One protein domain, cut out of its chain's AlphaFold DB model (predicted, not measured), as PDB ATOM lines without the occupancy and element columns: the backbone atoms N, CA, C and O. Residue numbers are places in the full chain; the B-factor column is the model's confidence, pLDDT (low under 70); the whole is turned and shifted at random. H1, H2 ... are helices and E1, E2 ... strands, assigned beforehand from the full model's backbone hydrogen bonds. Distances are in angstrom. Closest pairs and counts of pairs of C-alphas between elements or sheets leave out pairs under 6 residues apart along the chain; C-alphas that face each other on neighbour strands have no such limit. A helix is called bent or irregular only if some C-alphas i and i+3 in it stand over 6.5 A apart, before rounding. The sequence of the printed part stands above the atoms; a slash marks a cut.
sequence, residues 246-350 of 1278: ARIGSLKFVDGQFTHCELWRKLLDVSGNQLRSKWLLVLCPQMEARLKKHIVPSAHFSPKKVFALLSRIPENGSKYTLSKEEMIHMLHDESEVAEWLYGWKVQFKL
ATOM      1  N   ALA A 246      23.007  28.517  -3.717       61.50
ATOM      2  CA  ALA A 246      22.122  29.237  -2.799       61.50
ATOM      3  C   ALA A 246      21.082  28.326  -2.115       61.50
ATOM      4  O   ALA A 246      20.554  28.691  -1.067       61.50
ATOM      5  N   ARG A 247      20.820  27.125  -2.657       65.31
ATOM      6  CA  ARG A 247      19.937  26.116  -2.037       65.31
ATOM      7  C   ARG A 247      20.582  25.419  -0.834       65.31
ATOM      8  O   ARG A 247      19.888  24.794  -0.034       65.31
ATOM      9  N   ILE A 248      21.903  25.527  -0.678       71.25
ATOM     10  CA  ILE A 248      22.640  24.987   0.469       71.25
ATOM     11  C   ILE A 248      22.616  26.048   1.579       71.25
ATOM     12  O   ILE A 248      23.214  27.108   1.444       71.25
ATOM     13  N   GLY A 249      21.911  25.775   2.681       67.00
ATOM     14  CA  GLY A 249      21.645  26.775   3.724       67.00
ATOM     15  C   GLY A 249      22.889  27.369   4.406       67.00
ATOM     16  O   GLY A 249      23.010  28.583   4.495       67.00
ATOM     17  N   SER A 250      23.820  26.548   4.914       75.88
ATOM     18  CA  SER A 250      25.124  27.011   5.435       75.88
ATOM     19  C   SER A 250      26.125  25.861   5.586       75.88
ATOM     20  O   SER A 250      25.744  24.724   5.869       75.88
ATOM     21  N   LEU A 251      27.422  26.154   5.440       81.50
ATOM     22  CA  LEU A 251      28.504  25.235   5.807       81.50
ATOM     23  C   LEU A 251      28.847  25.440   7.287       81.50
ATOM     24  O   LEU A 251      29.410  26.475   7.651       81.50
ATOM     25  N   LYS A 252      28.498  24.469   8.142       79.62
ATOM     26  CA  LYS A 252      28.724  24.557   9.594       79.62
ATOM     27  C   LYS A 252      30.079  23.973   9.978       79.62
ATOM     28  O   LYS A 252      30.388  22.844   9.595       79.62
ATOM     29  N   PHE A 253      30.842  24.715  10.767       79.00
ATOM     30  CA  PHE A 253      32.033  24.263  11.475       79.00
ATOM     31  C   PHE A 253      31.686  24.094  12.952       79.00
ATOM     32  O   PHE A 253      31.186  25.040  13.557       79.00
ATOM     33  N   VAL A 254      31.928  22.908  13.507       76.94
ATOM     34  CA  VAL A 254      31.634  22.554  14.905       76.94
ATOM     35  C   VAL A 254      32.782  21.691  15.425       76.94
ATOM     36  O   VAL A 254      33.257  20.811  14.707       76.94
ATOM     37  N   ASP A 255      33.272  21.971  16.634       66.62
ATOM     38  CA  ASP A 255      34.266  21.147  17.345       66.62
ATOM     39  C   ASP A 255      35.512  20.775  16.521       66.62
ATOM     40  O   ASP A 255      36.076  19.682  16.600       66.62
ATOM     41  N   GLY A 256      35.989  21.720  15.708       67.31
ATOM     42  CA  GLY A 256      37.215  21.543  14.941       67.31
ATOM     43  C   GLY A 256      37.039  20.930  13.551       67.31
ATOM     44  O   GLY A 256      38.051  20.753  12.872       67.31
ATOM     45  N   GLN A 257      35.833  20.617  13.082       75.38
ATOM     46  CA  GLN A 257      35.641  20.097  11.723       75.38
ATOM     47  C   GLN A 257      34.432  20.719  11.024       75.38
ATOM     48  O   GLN A 257      33.451  21.120  11.651       75.38
ATOM     49  N   PHE A 258      34.498  20.801   9.695       81.31
ATOM     50  CA  PHE A 258      33.324  21.127   8.888       81.31
ATOM     51  C   PHE A 258      32.376  19.928   8.789       81.31
ATOM     52  O   PHE A 258      32.775  18.832   8.391       81.31
ATOM     53  N   THR A 259      31.101  20.159   9.093       75.81
ATOM     54  CA  THR A 259      30.022  19.176   8.932       75.81
ATOM     55  C   THR A 259      29.940  18.670   7.484       75.81
ATOM     56  O   THR A 259      30.068  19.432   6.521       75.81
ATOM     57  N   HIS A 260      29.768  17.358   7.308       67.62
ATOM     58  CA  HIS A 260      29.729  16.737   5.983       67.62
ATOM     59  C   HIS A 260      28.406  17.037   5.264       67.62
ATOM     60  O   HIS A 260      27.364  16.501   5.618       67.62
ATOM     61  N   CYS A 261      28.460  17.868   4.218       73.56
ATOM     62  CA  CYS A 261      27.337  18.117   3.313       73.56
ATOM     63  C   CYS A 261      27.594  17.432   1.959       73.56
ATOM     64  O   CYS A 261      28.479  17.845   1.205       73.56
ATOM     65  N   GLU A 262      26.842  16.372   1.649       70.56
ATOM     66  CA  GLU A 262      26.995  15.633   0.384       70.56
ATOM     67  C   GLU A 262      26.578  16.451  -0.842       70.56
ATOM     68  O   GLU A 262      27.245  16.385  -1.874       70.56
ATOM     69  N   LEU A 263      25.531  17.270  -0.709       71.25
ATOM     70  CA  LEU A 263      25.059  18.182  -1.759       71.25
ATOM     71  C   LEU A 263      26.154  19.174  -2.179       71.25
ATOM     72  O   LEU A 263      26.381  19.370  -3.368       71.25
ATOM     73  N   TRP A 264      26.914  19.713  -1.220       80.88
ATOM     74  CA  TRP A 264      28.054  20.598  -1.496       80.88
ATOM     75  C   TRP A 264      29.185  19.893  -2.255       80.88
ATOM     76  O   TRP A 264      29.786  20.473  -3.156       80.88
ATOM     77  N   ARG A 265      29.474  18.624  -1.934       74.38
ATOM     78  CA  ARG A 265      30.492  17.845  -2.659       74.38
ATOM     79  C   ARG A 265      30.064  17.555  -4.095       74.38
ATOM     80  O   ARG A 265      30.859  17.796  -4.997       74.38
ATOM     81  N   LYS A 266      28.819  17.109  -4.296       74.19
ATOM     82  CA  LYS A 266      28.266  16.840  -5.631       74.19
ATOM     83  C   LYS A 266      28.238  18.110  -6.491       74.19
ATOM     84  O   LYS A 266      28.624  18.055  -7.652       74.19
ATOM     85  N   LEU A 267      27.901  19.265  -5.911       78.38
ATOM     86  CA  LEU A 267      27.926  20.559  -6.606       78.38
ATOM     87  C   LEU A 267      29.339  20.958  -7.078       78.38
ATOM     88  O   LEU A 267      29.509  21.442  -8.197       78.38
ATOM     89  N   LEU A 268      30.367  20.710  -6.257       76.00
ATOM     90  CA  LEU A 268      31.773  20.941  -6.622       76.00
ATOM     91  C   LEU A 268      32.319  19.928  -7.647       76.00
ATOM     92  O   LEU A 268      33.294  20.237  -8.330       76.00
ATOM     93  N   ASP A 269      31.729  18.732  -7.735       72.81
ATOM     94  CA  ASP A 269      32.087  17.710  -8.730       72.81
ATOM     95  C   ASP A 269      31.502  18.041 -10.113       72.81
ATOM     96  O   ASP A 269      32.200  17.930 -11.119       72.81
ATOM     97  N   VAL A 270      30.247  18.504 -10.161       70.56
ATOM     98  CA  VAL A 270      29.531  18.837 -11.410       70.56
ATOM     99  C   VAL A 270      30.098  20.086 -12.097       70.56
ATOM    100  O   VAL A 270      30.069  20.188 -13.319       70.56
ATOM    101  N   SER A 271      30.661  21.030 -11.339       60.56
ATOM    102  CA  SER A 271      31.139  22.323 -11.858       60.56
ATOM    103  C   SER A 271      32.515  22.295 -12.554       60.56
ATOM    104  O   SER A 271      32.928  23.311 -13.111       60.56
ATOM    105  N   GLY A 272      33.209  21.146 -12.597       56.97
ATOM    106  CA  GLY A 272      34.486  20.974 -13.314       56.97
ATOM    107  C   GLY A 272      35.677  21.781 -12.747       56.97
ATOM    108  O   GLY A 272      35.532  22.638 -11.883       56.97
ATOM    109  N   ASN A 273      36.903  21.510 -13.220       55.97
ATOM    110  CA  ASN A 273      38.153  22.225 -12.863       55.97
ATOM    111  C   ASN A 273      38.659  22.121 -11.403       55.97
ATOM    112  O   ASN A 273      38.974  23.125 -10.761       55.97
ATOM    113  N   GLN A 274      38.849  20.900 -10.886       64.56
ATOM    114  CA  GLN A 274      39.596  20.642  -9.634       64.56
ATOM    115  C   GLN A 274      39.073  21.385  -8.376       64.56
ATOM    116  O   GLN A 274      39.773  21.440  -7.360       64.56
ATOM    117  N   LEU A 275      37.854  21.945  -8.393       75.00
ATOM    118  CA  LEU A 275      37.300  22.754  -7.297       75.00
ATOM    119  C   LEU A 275      37.133  21.945  -6.003       75.00
ATOM    120  O   LEU A 275      37.485  22.426  -4.923       75.00
ATOM    121  N   ARG A 276      36.715  20.676  -6.106       78.38
ATOM    122  CA  ARG A 276      36.691  19.738  -4.970       78.38
ATOM    123  C   ARG A 276      38.074  19.533  -4.352       78.38
ATOM    124  O   ARG A 276      38.214  19.542  -3.127       78.38
ATOM    125  N   SER A 277      39.100  19.387  -5.185       76.00
ATOM    126  CA  SER A 277      40.487  19.228  -4.741       76.00
ATOM    127  C   SER A 277      40.998  20.498  -4.055       76.00
ATOM    128  O   SER A 277      41.640  20.406  -3.011       76.00
ATOM    129  N   LYS A 278      40.655  21.689  -4.569       80.75
ATOM    130  CA  LYS A 278      40.991  22.984  -3.945       80.75
ATOM    131  C   LYS A 278      40.298  23.172  -2.592       80.75
ATOM    132  O   LYS A 278      40.939  23.622  -1.641       80.75
ATOM    133  N   TRP A 279      39.031  22.779  -2.469       84.69
ATOM    134  CA  TRP A 279      38.314  22.788  -1.192       84.69
ATOM    135  C   TRP A 279      38.983  21.865  -0.165       84.69
ATOM    136  O   TRP A 279      39.342  22.325   0.915       84.69
ATOM    137  N   LEU A 280      39.217  20.594  -0.512       79.75
ATOM    138  CA  LEU A 280      39.732  19.586   0.425       79.75
ATOM    139  C   LEU A 280      41.210  19.775   0.795       79.75
ATOM    140  O   LEU A 280      41.575  19.531   1.942       79.75
ATOM    141  N   LEU A 281      42.062  20.178  -0.153       74.00
ATOM    142  CA  LEU A 281      43.518  20.216   0.050       74.00
ATOM    143  C   LEU A 281      44.053  21.603   0.413       74.00
ATOM    144  O   LEU A 281      45.123  21.693   1.014       74.00
ATOM    145  N   VAL A 282      43.348  22.678   0.045       80.50
ATOM    146  CA  VAL A 282      43.867  24.048   0.177       80.50
ATOM    147  C   VAL A 282      43.026  24.877   1.139       80.50
ATOM    148  O   VAL A 282      43.562  25.352   2.137       80.50
ATOM    149  N   LEU A 283      41.730  25.056   0.870       84.44
ATOM    150  CA  LEU A 283      40.913  26.025   1.607       84.44
ATOM    151  C   LEU A 283      40.408  25.479   2.956       84.44
ATOM    152  O   LEU A 283      40.640  26.109   3.987       84.44
ATOM    153  N   CYS A 284      39.798  24.290   2.974       83.81
ATOM    154  CA  CYS A 284      39.240  23.682   4.188       83.81
ATOM    155  C   CYS A 284      40.304  23.471   5.291       83.81
ATOM    156  O   CYS A 284      40.097  23.969   6.401       83.81
ATOM    157  N   PRO A 285      41.497  22.890   5.021       82.62
ATOM    158  CA  PRO A 285      42.522  22.710   6.054       82.62
ATOM    159  C   PRO A 285      43.033  24.034   6.637       82.62
ATOM    160  O   PRO A 285      43.359  24.107   7.821       82.62
ATOM    161  N   GLN A 286      43.101  25.095   5.823       83.81
ATOM    162  CA  GLN A 286      43.524  26.421   6.278       83.81
ATOM    163  C   GLN A 286      42.458  27.100   7.148       83.81
ATOM    164  O   GLN A 286      42.810  27.723   8.154       83.81
ATOM    165  N   MET A 287      41.176  26.957   6.794       83.75
ATOM    166  CA  MET A 287      40.054  27.440   7.604       83.75
ATOM    167  C   MET A 287      40.003  26.709   8.948       83.75
ATOM    168  O   MET A 287      40.020  27.360   9.993       83.75
ATOM    169  N   GLU A 288      40.052  25.374   8.947       83.88
ATOM    170  CA  GLU A 288      40.053  24.577  10.177       83.88
ATOM    171  C   GLU A 288      41.268  24.879  11.059       83.88
ATOM    172  O   GLU A 288      41.121  25.054  12.265       83.88
ATOM    173  N   ALA A 289      42.471  24.985  10.484       79.75
ATOM    174  CA  ALA A 289      43.678  25.300  11.246       79.75
ATOM    175  C   ALA A 289      43.586  26.672  11.927       79.75
ATOM    176  O   ALA A 289      44.080  26.835  13.044       79.75
ATOM    177  N   ARG A 290      42.954  27.663  11.284       78.94
ATOM    178  CA  ARG A 290      42.763  28.994  11.872       78.94
ATOM    179  C   ARG A 290      41.659  29.035  12.914       78.94
ATOM    180  O   ARG A 290      41.900  29.605  13.975       78.94
ATOM    181  N   LEU A 291      40.515  28.404  12.659       78.12
ATOM    182  CA  LEU A 291      39.435  28.298  13.644       78.12
ATOM    183  C   LEU A 291      39.895  27.512  14.880       78.12
ATOM    184  O   LEU A 291      39.668  27.965  15.995       78.12
ATOM    185  N   LYS A 292      40.660  26.420  14.704       75.75
ATOM    186  CA  LYS A 292      41.298  25.663  15.803       75.75
ATOM    187  C   LYS A 292      42.333  26.484  16.556       75.75
ATOM    188  O   LYS A 292      42.359  26.470  17.781       75.75
ATOM    189  N   LYS A 293      43.192  27.216  15.838       72.88
ATOM    190  CA  LYS A 293      44.198  28.096  16.453       72.88
ATOM    191  C   LYS A 293      43.551  29.180  17.317       72.88
ATOM    192  O   LYS A 293      44.167  29.590  18.295       72.88
ATOM    193  N   HIS A 294      42.352  29.627  16.947       69.50
ATOM    194  CA  HIS A 294      41.578  30.631  17.670       69.50
ATOM    195  C   HIS A 294      40.440  30.050  18.533       69.50
ATOM    196  O   HIS A 294      39.634  30.819  19.046       69.50
ATOM    197  N   ILE A 295      40.398  28.722  18.718       69.88
ATOM    198  CA  ILE A 295      39.440  28.001  19.576       69.88
ATOM    199  C   ILE A 295      37.993  28.486  19.348       69.88
ATOM    200  O   ILE A 295      37.261  28.771  20.291       69.88
ATOM    201  N   VAL A 296      37.595  28.647  18.082       73.31
ATOM    202  CA  VAL A 296      36.225  29.051  17.729       73.31
ATOM    203  C   VAL A 296      35.305  27.831  17.888       73.31
ATOM    204  O   VAL A 296      35.566  26.825  17.224       73.31
ATOM    205  N   PRO A 297      34.261  27.880  18.741       67.00
ATOM    206  CA  PRO A 297      33.430  26.712  19.055       67.00
ATOM    207  C   PRO A 297      32.510  26.306  17.894       67.00
ATOM    208  O   PRO A 297      32.422  25.127  17.548       67.00
ATOM    209  N   SER A 298      31.886  27.283  17.232       78.62
ATOM    210  CA  SER A 298      31.046  27.062  16.053       78.62
ATOM    211  C   SER A 298      31.113  28.241  15.083       78.62
ATOM    212  O   SER A 298      31.177  29.390  15.514       78.62
ATOM    213  N   ALA A 299      31.090  27.975  13.774       80.81
ATOM    214  CA  ALA A 299      31.048  29.016  12.742       80.81
ATOM    215  C   ALA A 299      30.203  28.593  11.528       80.81
ATOM    216  O   ALA A 299      30.248  27.438  11.100       80.81
ATOM    217  N   HIS A 300      29.463  29.542  10.950       83.12
ATOM    218  CA  HIS A 300      28.572  29.321   9.807       83.12
ATOM    219  C   HIS A 300      29.064  30.088   8.575       83.12
ATOM    220  O   HIS A 300      29.170  31.314   8.608       83.12
ATOM    221  N   PHE A 301      29.343  29.380   7.477       84.94
ATOM    222  CA  PHE A 301      29.870  29.962   6.237       84.94
ATOM    223  C   PHE A 301      28.860  29.901   5.089       84.94
ATOM    224  O   PHE A 301      28.149  28.905   4.934       84.94
ATOM    225  N   SER A 302      28.821  30.958   4.271       82.38
ATOM    226  CA  SER A 302      27.928  31.073   3.113       82.38
ATOM    227  C   SER A 302      28.491  30.311   1.904       82.38
ATOM    228  O   SER A 302      29.543  30.700   1.383       82.38
ATOM    229  N   PRO A 303      27.808  29.264   1.398       81.50
ATOM    230  CA  PRO A 303      28.317  28.445   0.294       81.50
ATOM    231  C   PRO A 303      28.540  29.252  -0.989       81.50
ATOM    232  O   PRO A 303      29.532  29.041  -1.681       81.50
ATOM    233  N   LYS A 304      27.688  30.250  -1.260       79.94
ATOM    234  CA  LYS A 304      27.817  31.151  -2.417       79.94
ATOM    235  C   LYS A 304      29.118  31.962  -2.377       79.94
ATOM    236  O   LYS A 304      29.847  32.025  -3.366       79.94
ATOM    237  N   LYS A 305      29.446  32.544  -1.218       81.62
ATOM    238  CA  LYS A 305      30.680  33.329  -1.037       81.62
ATOM    239  C   LYS A 305      31.931  32.437  -1.070       81.62
ATOM    240  O   LYS A 305      32.944  32.823  -1.650       81.62
ATOM    241  N   VAL A 306      31.848  31.232  -0.500       83.62
ATOM    242  CA  VAL A 306      32.934  30.233  -0.523       83.62
ATOM    243  C   VAL A 306      33.192  29.730  -1.949       83.62
ATOM    244  O   VAL A 306      34.348  29.626  -2.360       83.62
ATOM    245  N   PHE A 307      32.138  29.479  -2.730       82.19
ATOM    246  CA  PHE A 307      32.248  29.072  -4.133       82.19
ATOM    247  C   PHE A 307      32.938  30.150  -4.980       82.19
ATOM    248  O   PHE A 307      33.899  29.862  -5.691       82.19
ATOM    249  N   ALA A 308      32.526  31.415  -4.832       79.38
ATOM    250  CA  ALA A 308      33.141  32.544  -5.533       79.38
ATOM    251  C   ALA A 308      34.642  32.700  -5.215       79.38
ATOM    252  O   ALA A 308      35.432  33.050  -6.096       79.38
ATOM    253  N   LEU A 309      35.058  32.414  -3.974       82.25
ATOM    254  CA  LEU A 309      36.469  32.431  -3.589       82.25
ATOM    255  C   LEU A 309      37.239  31.242  -4.184       82.25
ATOM    256  O   LEU A 309      38.326  31.438  -4.722       82.25
ATOM    257  N   LEU A 310      36.677  30.028  -4.144       80.88
ATOM    258  CA  LEU A 310      37.295  28.827  -4.723       80.88
ATOM    259  C   LEU A 310      37.581  28.988  -6.223       80.88
ATOM    260  O   LEU A 310      38.653  28.590  -6.687       80.88
ATOM    261  N   SER A 311      36.675  29.641  -6.954       76.88
ATOM    262  CA  SER A 311      36.839  29.954  -8.379       76.88
ATOM    263  C   SER A 311      37.948  30.977  -8.658       76.88
ATOM    264  O   SER A 311      38.531  30.968  -9.740       76.88
ATOM    265  N   ARG A 312      38.304  31.828  -7.683       77.81
ATOM    266  CA  ARG A 312      39.415  32.796  -7.784       77.81
ATOM    267  C   ARG A 312      40.788  32.194  -7.460       77.81
ATOM    268  O   ARG A 312      41.805  32.817  -7.766       77.81
ATOM    269  N   ILE A 313      40.853  31.007  -6.849       77.50
ATOM    270  CA  ILE A 313      42.128  30.368  -6.493       77.50
ATOM    271  C   ILE A 313      42.794  29.796  -7.763       77.50
ATOM    272  O   ILE A 313      42.187  28.957  -8.441       77.50
ATOM    273  N   PRO A 314      44.048  30.179  -8.085       67.81
ATOM    274  CA  PRO A 314      44.756  29.697  -9.274       67.81
ATOM    275  C   PRO A 314      44.978  28.175  -9.244       67.81
ATOM    276  O   PRO A 314      45.095  27.575  -8.175       67.81
ATOM    277  N   GLU A 315      45.071  27.552 -10.423       60.91
ATOM    278  CA  GLU A 315      45.044  26.089 -10.635       60.91
ATOM    279  C   GLU A 315      46.003  25.283  -9.741       60.91
ATOM    280  O   GLU A 315      45.628  24.229  -9.242       60.91
ATOM    281  N   ASN A 316      47.195  25.807  -9.439       60.12
ATOM    282  CA  ASN A 316      48.219  25.057  -8.704       60.12
ATOM    283  C   ASN A 316      48.089  25.080  -7.169       60.12
ATOM    284  O   ASN A 316      48.806  24.313  -6.529       60.12
ATOM    285  N   GLY A 317      47.256  25.951  -6.572       59.19
ATOM    286  CA  GLY A 317      46.881  25.991  -5.137       59.19
ATOM    287  C   GLY A 317      47.990  26.116  -4.062       59.19
ATOM    288  O   GLY A 317      47.720  26.540  -2.943       59.19
ATOM    289  N   SER A 318      49.249  25.812  -4.378       58.06
ATOM    290  CA  SER A 318      50.347  25.551  -3.435       58.06
ATOM    291  C   SER A 318      50.950  26.795  -2.784       58.06
ATOM    292  O   SER A 318      51.660  26.685  -1.789       58.06
ATOM    293  N   LYS A 319      50.667  27.983  -3.329       57.59
ATOM    294  CA  LYS A 319      51.098  29.277  -2.773       57.59
ATOM    295  C   LYS A 319      49.946  30.110  -2.207       57.59
ATOM    296  O   LYS A 319      50.193  31.226  -1.761       57.59
ATOM    297  N   TYR A 320      48.710  29.611  -2.250       78.56
ATOM    298  CA  TYR A 320      47.556  30.357  -1.756       78.56
ATOM    299  C   TYR A 320      47.468  30.257  -0.230       78.56
ATOM    300  O   TYR A 320      47.404  29.161   0.331       78.56
ATOM    301  N   THR A 321      47.461  31.412   0.434       79.62
ATOM    302  CA  THR A 321      47.256  31.533   1.878       79.62
ATOM    303  C   THR A 321      46.011  32.365   2.130       79.62
ATOM    304  O   THR A 321      46.003  33.547   1.794       79.62
ATOM    305  N   LEU A 322      44.999  31.768   2.754       82.94
ATOM    306  CA  LEU A 322      43.746  32.432   3.109       82.94
ATOM    307  C   LEU A 322      44.028  33.691   3.942       82.94
ATOM    308  O   LEU A 322      44.747  33.604   4.942       82.94
ATOM    309  N   SER A 323      43.500  34.864   3.587       82.81
ATOM    310  CA  SER A 323      43.637  36.070   4.426       82.81
ATOM    311  C   SER A 323      42.601  36.078   5.567       82.81
ATOM    312  O   SER A 323      41.668  35.276   5.575       82.81
ATOM    313  N   LYS A 324      42.798  36.896   6.613       75.62
ATOM    314  CA  LYS A 324      41.800  37.003   7.699       75.62
ATOM    315  C   LYS A 324      40.526  37.702   7.213       75.62
ATOM    316  O   LYS A 324      39.438  37.266   7.563       75.62
ATOM    317  N   GLU A 325      40.672  38.723   6.374       77.62
ATOM    318  CA  GLU A 325      39.559  39.475   5.783       77.62
ATOM    319  C   GLU A 325      38.721  38.600   4.837       77.62
ATOM    320  O   GLU A 325      37.497  38.603   4.919       77.62
ATOM    321  N   GLU A 326      39.368  37.771   4.007       80.00
ATOM    322  CA  GLU A 326      38.693  36.806   3.123       80.00
ATOM    323  C   GLU A 326      37.880  35.780   3.920       80.00
ATOM    324  O   GLU A 326      36.789  35.389   3.515       80.00
ATOM    325  N   MET A 327      38.403  35.354   5.073       79.12
ATOM    326  CA  MET A 327      37.744  34.390   5.948       79.12
ATOM    327  C   MET A 327      36.508  34.973   6.639       79.12
ATOM    328  O   MET A 327      35.513  34.266   6.772       79.12
ATOM    329  N   ILE A 328      36.558  36.248   7.031       78.38
ATOM    330  CA  ILE A 328      35.421  36.953   7.638       78.38
ATOM    331  C   ILE A 328      34.335  37.201   6.594       78.38
ATOM    332  O   ILE A 328      33.174  36.896   6.838       78.38
ATOM    333  N   HIS A 329      34.720  37.638   5.393       79.69
ATOM    334  CA  HIS A 329      33.781  37.887   4.302       79.69
ATOM    335  C   HIS A 329      32.981  36.631   3.910       79.69
ATOM    336  O   HIS A 329      31.867  36.752   3.413       79.69
ATOM    337  N   MET A 330      33.507  35.418   4.130       83.06
ATOM    338  CA  MET A 330      32.803  34.155   3.851       83.06
ATOM    339  C   MET A 330      31.760  33.747   4.910       83.06
ATOM    340  O   MET A 330      31.016  32.793   4.667       83.06
ATOM    341  N   LEU A 331      31.697  34.410   6.067       79.88
ATOM    342  CA  LEU A 331      30.752  34.078   7.137       79.88
ATOM    343  C   LEU A 331      29.322  34.530   6.805       79.88
ATOM    344  O   LEU A 331      29.102  35.432   5.992       79.88
ATOM    345  N   HIS A 332      28.349  33.857   7.424       73.50
ATOM    346  CA  HIS A 332      26.937  34.249   7.378       73.50
ATOM    347  C   HIS A 332      26.619  35.418   8.320       73.50
ATOM    348  O   HIS A 332      25.825  36.271   7.942       73.50
ATOM    349  N   ASP A 333      27.257  35.459   9.494       69.44
ATOM    350  CA  ASP A 333      27.092  36.505  10.509       69.44
ATOM    351  C   ASP A 333      28.475  37.089  10.844       69.44
ATOM    352  O   ASP A 333      29.340  36.406  11.402       69.44
ATOM    353  N   GLU A 334      28.743  38.313  10.385       62.81
ATOM    354  CA  GLU A 334      30.095  38.896  10.370       62.81
ATOM    355  C   GLU A 334      30.522  39.476  11.735       62.81
ATOM    356  O   GLU A 334      31.708  39.725  11.940       62.81
ATOM    357  N   SER A 335      29.597  39.660  12.685       60.81
ATOM    358  CA  SER A 335      29.825  40.389  13.944       60.81
ATOM    359  C   SER A 335      30.409  39.533  15.082       60.81
ATOM    360  O   SER A 335      31.417  39.920  15.670       60.81
ATOM    361  N   GLU A 336      29.853  38.353  15.376       63.81
ATOM    362  CA  GLU A 336      30.272  37.539  16.538       63.81
ATOM    363  C   GLU A 336      31.613  36.816  16.336       63.81
ATOM    364  O   GLU A 336      32.493  36.841  17.196       63.81
ATOM    365  N   VAL A 337      31.817  36.171  15.184       64.44
ATOM    366  CA  VAL A 337      33.012  35.338  14.937       64.44
ATOM    367  C   VAL A 337      34.245  36.193  14.596       64.44
ATOM    368  O   VAL A 337      35.385  35.759  14.797       64.44
ATOM    369  N   ALA A 338      34.051  37.432  14.129       66.00
ATOM    370  CA  ALA A 338      35.147  38.353  13.838       66.00
ATOM    371  C   ALA A 338      35.937  38.738  15.101       66.00
ATOM    372  O   ALA A 338      37.171  38.795  15.046       66.00
ATOM    373  N   GLU A 339      35.279  38.911  16.252       68.44
ATOM    374  CA  GLU A 339      35.968  39.237  17.510       68.44
ATOM    375  C   GLU A 339      36.943  38.131  17.951       68.44
ATOM    376  O   GLU A 339      38.075  38.420  18.360       68.44
ATOM    377  N   TRP A 340      36.569  36.860  17.765       70.69
ATOM    378  CA  TRP A 340      37.423  35.699  18.052       70.69
ATOM    379  C   TRP A 340      38.644  35.601  17.118       70.69
ATOM    380  O   TRP A 340      39.701  35.087  17.503       70.69
ATOM    381  N   LEU A 341      38.526  36.111  15.887       70.56
ATOM    382  CA  LEU A 341      39.590  36.095  14.876       70.56
ATOM    383  C   LEU A 341      40.562  37.288  14.997       70.56
ATOM    384  O   LEU A 341      41.737  37.166  14.603       70.56
ATOM    385  N   TYR A 342      40.114  38.422  15.550       66.62
ATOM    386  CA  TYR A 342      40.928  39.632  15.716       66.62
ATOM    387  C   TYR A 342      41.745  39.673  17.016       66.62
ATOM    388  O   TYR A 342      42.837  40.248  17.001       66.62
ATOM    389  N   GLY A 343      41.321  39.022  18.109       65.06
ATOM    390  CA  GLY A 343      42.024  39.138  19.393       65.06
ATOM    391  C   GLY A 343      42.025  37.889  20.275       65.06
ATOM    392  O   GLY A 343      41.022  37.210  20.431       65.06
ATOM    393  N   TRP A 344      43.148  37.641  20.957       63.53
ATOM    394  CA  TRP A 344      43.250  36.606  22.002       63.53
ATOM    395  C   TRP A 344      42.553  37.017  23.317       63.53
ATOM    396  O   TRP A 344      42.415  36.208  24.229       63.53
ATOM    397  N   LYS A 345      42.095  38.277  23.429       64.31
ATOM    398  CA  LYS A 345      41.459  38.840  24.636       64.31
ATOM    399  C   LYS A 345      40.201  38.078  25.066       64.31
ATOM    400  O   LYS A 345      40.003  37.900  26.262       64.31
ATOM    401  N   VAL A 346      39.377  37.625  24.119       62.06
ATOM    402  CA  VAL A 346      38.146  36.867  24.412       62.06
ATOM    403  C   VAL A 346      38.484  35.452  24.911       62.06
ATOM    404  O   VAL A 346      37.852  34.952  25.834       62.06
ATOM    405  N   GLN A 347      39.566  34.852  24.403       60.88
ATOM    406  CA  GLN A 347      40.014  33.502  24.777       60.88
ATOM    407  C   GLN A 347      40.624  33.437  26.184       60.88
ATOM    408  O   GLN A 347      40.459  32.443  26.885       60.88
ATOM    409  N   PHE A 348      41.302  34.502  26.622       62.16
ATOM    410  CA  PHE A 348      41.844  34.591  27.981       62.16
ATOM    411  C   PHE A 348      40.794  34.958  29.042       62.16
ATOM    412  O   PHE A 348      41.080  34.815  30.227       62.16
ATOM    413  N   LYS A 349      39.590  35.398  28.638       59.41
ATOM    414  CA  LYS A 349      38.447  35.644  29.538       59.41
ATOM    415  C   LYS A 349      37.666  34.371  29.907       59.41
ATOM    416  O   LYS A 349      36.832  34.426  30.803       59.41
ATOM    417  N   LEU A 350      37.916  33.241  29.238       60.28
ATOM    418  CA  LEU A 350      37.289  31.952  29.557       60.28
ATOM    419  C   LEU A 350      37.817  31.390  30.893       60.28
ATOM    420  O   LEU A 350      38.963  31.641  31.262       60.28
TER     421      LEU A 350
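This is residues 246 to 350 of the 1278 residues of the protein "uncharacterized protein LOC107222484" of Neodiprion lecontei (UniProt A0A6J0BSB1). The longest helix, H2, runs lengthwise through the middle of the domain, and a short two-stranded antiparallel ribbon, E1 and E2, lies to one side of it, slantwise to the longest axis, with E1 near H2. H3, H4 and H5 are set crosswise to H2, one after another along it; H1 folds back on one end of H2, and the short H6 makes a corner with H5 at the far end. The printed part has 105 residues with six named helices and two named strands, in the order E1 H1 H2 E2 H3 H4 H5 H6, and its class is mostly helix. It is compact, with a radius of gyration of the C-alphas of 13.9 A and spans of 45 by 30 by 20 A.

E1 is residues 251 to 254, with C-alpha 251 at (28.504, 25.235, 5.807), and E2 is residues 298 to 301. H2, residues 275 to 293, is 25.3 A long, with C-alpha 275 at (37.300, 22.754, -7.297); it has a kink of 27 degrees near residue 283 and is only just irregular, C-alphas 281 and 284 being 6.9 A apart. H1 is residues 262 to 270, 12.5 A, and H3 is residues 303 to 312, 14.4 A. H4 is residues 324 to 329, H5 residues 336 to 342, and H6 residues 345 to 348, with C-alpha 348 at (41.844, 34.591, 27.981).

E1 and E2 are antiparallel neighbours at 168 degrees, with N 251 and O 301 2.9 A apart and N 253 and O 299 2.8 A apart, within hydrogen-bond range. Residues 253 to 254 of E1 also pair antiparallel with residues 257 to 258. E1 and H2 are near each other. H1 and H2 form a helical hairpin and touch, Leu 268 to Arg 276 at 5.3 A between closest C-alphas, at a steep tilt of 42 degrees, opposite ways; H2 does so with residues 275 to 276 alone. With residues 275 to 283 alone, H2 touches H3; the closest C-alphas, of Leu 275 and Leu 310, are 6.6 A apart. H2 and H4 are close but not clearly touching, Met 287 to Met 327 at 7.5 A between closest C-alphas. H4 and H5, a helical hairpin, only just touch, with 3 pairs of C-alphas within 8 A, the closest those of Ile 328 and Ala 338 at 6.4 A; their tilt is a shallow 16 degrees. H5 and H6 only just touch, and only at the corner, with 3 pairs of C-alphas within 8 A, the closest those of Trp 340 and Val 346 at 6.5 A. H1 and H4 are apart. Every O i to N i+4 pair is within range in H1 and H4, against 11 of 15 in H2, 5 of 6 in H3 and 2 of 3 in H5; H6 is too short for one.

The C-alphas farthest apart, of Gly 272 and Lys 349, are 45.5 A apart. The printed part has no cut, and the link from H3 to H4, 11 residues, is long. The mean pLDDT of the printed part is 73.5; 35 residues are under 70, among them 314 to 319 and 342 to 350.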